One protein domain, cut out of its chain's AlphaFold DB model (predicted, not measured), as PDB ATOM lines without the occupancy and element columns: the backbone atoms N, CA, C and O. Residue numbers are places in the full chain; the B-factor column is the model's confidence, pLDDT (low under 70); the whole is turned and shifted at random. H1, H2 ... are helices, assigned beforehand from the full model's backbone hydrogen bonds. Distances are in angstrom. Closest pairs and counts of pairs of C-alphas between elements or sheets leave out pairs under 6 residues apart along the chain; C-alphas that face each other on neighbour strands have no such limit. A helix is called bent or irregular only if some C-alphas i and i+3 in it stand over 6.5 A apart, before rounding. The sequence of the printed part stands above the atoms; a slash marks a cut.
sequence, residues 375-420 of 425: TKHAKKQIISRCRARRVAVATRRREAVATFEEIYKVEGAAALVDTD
ATOM      1  N   THR A 375     317.803 244.671 213.545       79.38
ATOM      2  CA  THR A 375     317.378 243.343 214.022       79.38
ATOM      3  C   THR A 375     316.713 242.521 212.914       79.38
ATOM      4  O   THR A 375     317.044 241.345 212.736       79.38
ATOM      5  N   LYS A 376     315.845 243.129 212.091       83.94
ATOM      6  CA  LYS A 376     315.224 242.460 210.933       83.94
ATOM      7  C   LYS A 376     316.264 241.998 209.907       83.94
ATOM      8  O   LYS A 376     316.169 240.889 209.375       83.94
ATOM      9  N   HIS A 377     317.279 242.818 209.645       77.12
ATOM     10  CA  HIS A 377     318.372 242.466 208.741       77.12
ATOM     11  C   HIS A 377     319.243 241.330 209.294       77.12
ATOM     12  O   HIS A 377     319.563 240.403 208.549       77.12
ATOM     13  N   ALA A 378     319.574 241.352 210.590       81.56
ATOM     14  CA  ALA A 378     320.311 240.275 211.249       81.56
ATOM     15  C   ALA A 378     319.553 238.938 211.164       81.56
ATOM     16  O   ALA A 378     320.123 237.934 210.731       81.56
ATOM     17  N   LYS A 379     318.241 238.937 211.448       88.50
ATOM     18  CA  LYS A 379     317.372 237.757 211.270       88.50
ATOM     19  C   LYS A 379     317.395 237.250 209.823       88.50
ATOM     20  O   LYS A 379     317.605 236.061 209.587       88.50
ATOM     21  N   LYS A 380     317.265 238.148 208.837       87.81
ATOM     22  CA  LYS A 380     317.325 237.788 207.408       87.81
ATOM     23  C   LYS A 380     318.682 237.196 207.013       87.81
ATOM     24  O   LYS A 380     318.722 236.238 206.241       87.81
ATOM     25  N   GLN A 381     319.788 237.723 207.541       84.69
ATOM     26  CA  GLN A 381     321.122 237.164 207.302       84.69
ATOM     27  C   GLN A 381     321.274 235.760 207.886       84.69
ATOM     28  O   GLN A 381     321.824 234.893 207.211       84.69
ATOM     29  N   ILE A 382     320.770 235.516 209.098       90.81
ATOM     30  CA  ILE A 382     320.788 234.183 209.716       90.81
ATOM     31  C   ILE A 382     320.005 233.193 208.847       90.81
ATOM     32  O   ILE A 382     320.556 232.166 208.458       90.81
ATOM     33  N   ILE A 383     318.774 233.534 208.452       89.12
ATOM     34  CA  ILE A 383     317.939 232.683 207.585       89.12
ATOM     35  C   ILE A 383     318.642 232.402 206.251       89.12
ATOM     36  O   ILE A 383     318.691 231.255 205.806       89.12
ATOM     37  N   SER A 384     319.233 233.429 205.632       87.38
ATOM     38  CA  SER A 384     319.989 233.292 204.383       87.38
ATOM     39  C   SER A 384     321.190 232.354 204.538       87.38
ATOM     40  O   SER A 384     321.363 231.440 203.735       87.38
ATOM     41  N   ARG A 385     321.979 232.501 205.612       88.81
ATOM     42  CA  ARG A 385     323.109 231.608 205.918       88.81
ATOM     43  C   ARG A 385     322.646 230.173 206.155       88.81
ATOM     44  O   ARG A 385     323.260 229.250 205.630       88.81
ATOM     45  N   CYS A 386     321.559 229.973 206.896       89.44
ATOM     46  CA  CYS A 386     320.976 228.650 207.111       89.44
ATOM     47  C   CYS A 386     320.510 228.020 205.793       89.44
ATOM     48  O   CYS A 386     320.763 226.843 205.548       89.44
ATOM     49  N   ARG A 387     319.876 228.800 204.910       87.25
ATOM     50  CA  ARG A 387     319.491 228.344 203.568       87.25
ATOM     51  C   ARG A 387     320.716 227.976 202.729       87.25
ATOM     52  O   ARG A 387     320.747 226.884 202.179       87.25
ATOM     53  N   ALA A 388     321.736 228.830 202.684       85.12
ATOM     54  CA  ALA A 388     322.968 228.569 201.942       85.12
ATOM     55  C   ALA A 388     323.685 227.302 202.440       85.12
ATOM     56  O   ALA A 388     324.117 226.487 201.631       85.12
ATOM     57  N   ARG A 389     323.746 227.086 203.762       88.12
ATOM     58  CA  ARG A 389     324.290 225.851 204.352       88.12
ATOM     59  C   ARG A 389     323.497 224.618 203.929       88.12
ATOM     60  O   ARG A 389     324.108 223.635 203.530       88.12
ATOM     61  N   ARG A 390     322.160 224.671 203.971       86.25
ATOM     62  CA  ARG A 390     321.301 223.564 203.511       86.25
ATOM     63  C   ARG A 390     321.549 223.232 202.040       86.25
ATOM     64  O   ARG A 390     321.757 222.071 201.714       86.25
ATOM     65  N   VAL A 391     321.618 224.249 201.180       85.44
ATOM     66  CA  VAL A 391     321.924 224.076 199.749       85.44
ATOM     67  C   VAL A 391     323.310 223.462 199.543       85.44
ATOM     68  O   VAL A 391     323.450 222.525 198.761       85.44
ATOM     69  N   ALA A 392     324.328 223.941 200.262       87.62
ATOM     70  CA  ALA A 392     325.684 223.406 200.165       87.62
ATOM     71  C   ALA A 392     325.764 221.940 200.623       87.62
ATOM     72  O   ALA A 392     326.411 221.131 199.965       87.62
ATOM     73  N   VAL A 393     325.082 221.578 201.716       89.56
ATOM     74  CA  VAL A 393     325.007 220.187 202.195       89.56
ATOM     75  C   VAL A 393     324.295 219.298 201.179       89.56
ATOM     76  O   VAL A 393     324.810 218.234 200.859       89.56
ATOM     77  N   ALA A 394     323.154 219.735 200.640       86.31
ATOM     78  CA  ALA A 394     322.432 218.986 199.614       86.31
ATOM     79  C   ALA A 394     323.295 218.771 198.361       86.31
ATOM     80  O   ALA A 394     323.362 217.663 197.845       86.31
ATOM     81  N   THR A 395     324.015 219.805 197.921       88.62
ATOM     82  CA  THR A 395     324.920 219.729 196.762       88.62
ATOM     83  C   THR A 395     326.039 218.717 197.002       88.62
ATOM     84  O   THR A 395     326.193 217.796 196.210       88.62
ATOM     85  N   ARG A 396     326.733 218.802 198.147       90.62
ATOM     86  CA  ARG A 396     327.779 217.833 198.518       90.62
ATOM     87  C   ARG A 396     327.253 216.404 198.621       90.62
ATOM     88  O   ARG A 396     327.959 215.471 198.268       90.62
ATOM     89  N   ARG A 397     326.025 216.222 199.119       90.25
ATOM     90  CA  ARG A 397     325.387 214.900 199.171       90.25
ATOM     91  C   ARG A 397     325.151 214.353 197.771       90.25
ATOM     92  O   ARG A 397     325.532 213.218 197.539       90.25
ATOM     93  N   ARG A 398     324.608 215.156 196.846       89.12
ATOM     94  CA  ARG A 398     324.427 214.748 195.440       89.12
ATOM     95  C   ARG A 398     325.751 214.391 194.769       89.12
ATOM     96  O   ARG A 398     325.825 213.367 194.109       89.12
ATOM     97  N   GLU A 399     326.791 215.195 194.978       92.62
ATOM     98  CA  GLU A 399     328.137 214.916 194.452       92.62
ATOM     99  C   GLU A 399     328.704 213.591 194.994       92.62
ATOM    100  O   GLU A 399     329.360 212.860 194.259       92.62
ATOM    101  N   ALA A 400     328.411 213.248 196.252       94.69
ATOM    102  CA  ALA A 400     328.871 212.011 196.882       94.69
ATOM    103  C   ALA A 400     328.063 210.758 196.496       94.69
ATOM    104  O   ALA A 400     328.533 209.651 196.758       94.69
ATOM    105  N   VAL A 401     326.872 210.900 195.894       94.88
ATOM    106  CA  VAL A 401     326.020 209.755 195.517       94.88
ATOM    107  C   VAL A 401     326.753 208.820 194.567       94.88
ATOM    108  O   VAL A 401     326.787 207.625 194.828       94.88
ATOM    109  N   ALA A 402     327.377 209.351 193.513       92.56
ATOM    110  CA  ALA A 402     328.049 208.524 192.511       92.56
ATOM    111  C   ALA A 402     329.148 207.655 193.146       92.56
ATOM    112  O   ALA A 402     329.199 206.448 192.934       92.56
ATOM    113  N   THR A 403     329.974 208.258 194.006       96.19
ATOM    114  CA  THR A 403     331.020 207.545 194.751       96.19
ATOM    115  C   THR A 403     330.435 206.521 195.724       96.19
ATOM    116  O   THR A 403     330.996 205.445 195.910       96.19
ATOM    117  N   PHE A 404     329.307 206.830 196.364       96.44
ATOM    118  CA  PHE A 404     328.635 205.908 197.274       96.44
ATOM    119  C   PHE A 404     328.058 204.688 196.538       96.44
ATOM    120  O   PHE A 404     328.297 203.558 196.958       96.44
ATOM    121  N   GLU A 405     327.339 204.899 195.434       96.81
ATOM    122  CA  GLU A 405     326.782 203.821 194.607       96.81
ATOM    123  C   GLU A 405     327.889 202.906 194.065       96.81
ATOM    124  O   GLU A 405     327.759 201.683 194.131       96.81
ATOM    125  N   GLU A 406     329.020 203.480 193.642       96.25
ATOM    126  CA  GLU A 406     330.201 202.736 193.189       96.25
ATOM    127  C   GLU A 406     330.814 201.865 194.299       96.25
ATOM    128  O   GLU A 406     331.043 200.670 194.099       96.25
ATOM    129  N   ILE A 407     331.052 202.435 195.487       97.88
ATOM    130  CA  ILE A 407     331.694 201.725 196.607       97.88
ATOM    131  C   ILE A 407     330.809 200.589 197.128       97.88
ATOM    132  O   ILE A 407     331.305 199.499 197.422       97.88
ATOM    133  N   TYR A 408     329.508 200.840 197.268       96.94
ATOM    134  CA  TYR A 408     328.589 199.914 197.932       96.94
ATOM    135  C   TYR A 408     327.782 199.043 196.965       96.94
ATOM    136  O   TYR A 408     327.048 198.170 197.424       96.94
ATOM    137  N   LYS A 409     327.937 199.231 195.646       96.38
ATOM    138  CA  LYS A 409     327.205 198.503 194.593       96.38
ATOM    139  C   LYS A 409     325.686 198.547 194.786       96.38
ATOM    140  O   LYS A 409     325.000 197.536 194.645       96.38
ATOM    141  N   VAL A 410     325.175 199.719 195.149       95.38
ATOM    142  CA  VAL A 410     323.740 199.982 195.322       95.38
ATOM    143  C   VAL A 410     323.262 200.915 194.219       95.38
ATOM    144  O   VAL A 410     323.959 201.861 193.877       95.38
ATOM    145  N   GLU A 411     322.073 200.660 193.675       92.94
ATOM    146  CA  GLU A 411     321.443 201.515 192.664       92.94
ATOM    147  C   GLU A 411     320.315 202.349 193.285       92.94
ATOM    148  O   GLU A 411     319.595 201.886 194.174       92.94
ATOM    149  N   GLY A 412     320.136 203.581 192.804       90.56
ATOM    150  CA  GLY A 412     318.998 204.430 193.163       90.56
ATOM    151  C   GLY A 412     319.183 205.268 194.432       90.56
ATOM    152  O   GLY A 412     318.219 205.875 194.904       90.56
ATOM    153  N   ALA A 413     320.402 205.376 194.969       88.44
ATOM    154  CA  ALA A 413     320.702 206.262 196.094       88.44
ATOM    155  C   ALA A 413     320.497 207.743 195.721       88.44
ATOM    156  O   ALA A 413     320.129 208.547 196.579       88.44
ATOM    157  N   ALA A 414     320.640 208.094 194.438       86.44
ATOM    158  CA  ALA A 414     320.308 209.426 193.924       86.44
ATOM    159  C   ALA A 414     318.865 209.850 194.255       86.44
ATOM    160  O   ALA A 414     318.636 210.970 194.719       86.44
ATOM    161  N   ALA A 415     317.902 208.935 194.095       85.19
ATOM    162  CA  ALA A 415     316.486 209.212 194.327       85.19
ATOM    163  C   ALA A 415     316.174 209.512 195.804       85.19
ATOM    164  O   ALA A 415     315.254 210.274 196.094       85.19
ATOM    165  N   LEU A 416     316.966 208.964 196.734       83.06
ATOM    166  CA  LEU A 416     316.827 209.205 198.176       83.06
ATOM    167  C   LEU A 416     317.401 210.563 198.612       83.06
ATOM    168  O   LEU A 416     317.000 211.101 199.640       83.06
ATOM    169  N   VAL A 417     318.346 211.129 197.853       82.38
ATOM    170  CA  VAL A 417     318.970 212.424 198.179       82.38
ATOM    171  C   VAL A 417     318.147 213.604 197.650       82.38
ATOM    172  O   VAL A 417     318.166 214.684 198.250       82.38
ATOM    173  N   ASP A 418     317.392 213.412 196.568       68.12
ATOM    174  CA  ASP A 418     316.600 214.481 195.949       68.12
ATOM    175  C   ASP A 418     315.290 214.808 196.684       68.12
ATOM    176  O   ASP A 418     314.792 215.932 196.569       68.12
ATOM    177  N   THR A 419     314.767 213.905 197.516       66.44
ATOM    178  CA  THR A 419     313.519 214.132 198.269       66.44
ATOM    179  C   THR A 419     313.666 215.089 199.451       66.44
ATOM    180  O   THR A 419     312.668 215.574 199.978       66.44
ATOM    181  N   ASP A 420     314.892 215.393 199.876       57.59
ATOM    182  CA  ASP A 420     315.104 215.629 201.302       57.59
ATOM    183  C   ASP A 420     315.430 217.092 201.684       57.59
ATOM    184  O   ASP A 420     315.304 217.463 202.848       57.59
TER     185      ASP A 420
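This is residues 375 to 420 of the 425 residues of an uncharacterized protein of Paxillus involutus ATCC 200175 (UniProt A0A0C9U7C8). One long helix, H1, makes the whole length of a rod, and after it the chain folds back so that the short helix H2 packs beside the later part of H1, as a lopsided helical hairpin. The first part of H1, residues 375 to 393, stands free and sticks out as a long arm. The printed part has 46 residues with two named helices, H1 then H2, and no named strand; the class is all helix. The whole is extended, with a radius of gyration of the C-alphas of 15.1 A, and its C-alphas span 50 by 16 by 9 A.

H1 holds residues 375 to 408 and measures 47.7 A from C-alpha 375 at (317.378, 243.343, 214.022) to C-alpha 408 at (328.589, 199.914, 197.932). It has a kink of 40 degrees near residue 402, and it is only just irregular: C-alphas 399 and 402 are 6.7 A apart. H2 holds residues 413 to 418, and its last C-alpha, 418, is at (316.600, 214.481, 195.949).

H1 touches H2 with residues 394 to 405 alone. The closest C-alphas of the two helices are those of Val 401 and Ala 414, 5.9 A apart. Their lines stand at a shallow tilt of 14 degrees, and they run opposite ways. The two form a helical hairpin, joined by a tight link of 4 residues. In H2 every O i to N i+4 pair is within hydrogen-bond range; in H1, 28 of 30 are.

The two C-alphas farthest apart are those of Thr 375 and Lys 409, at 49.8 A. The first and last printed C-alphas, of Thr 375 and Asp 420, are 30.6 A apart. The printed part has no cut. The mean pLDDT of the printed part is 87.6, and residues 418 to 420 are under 70.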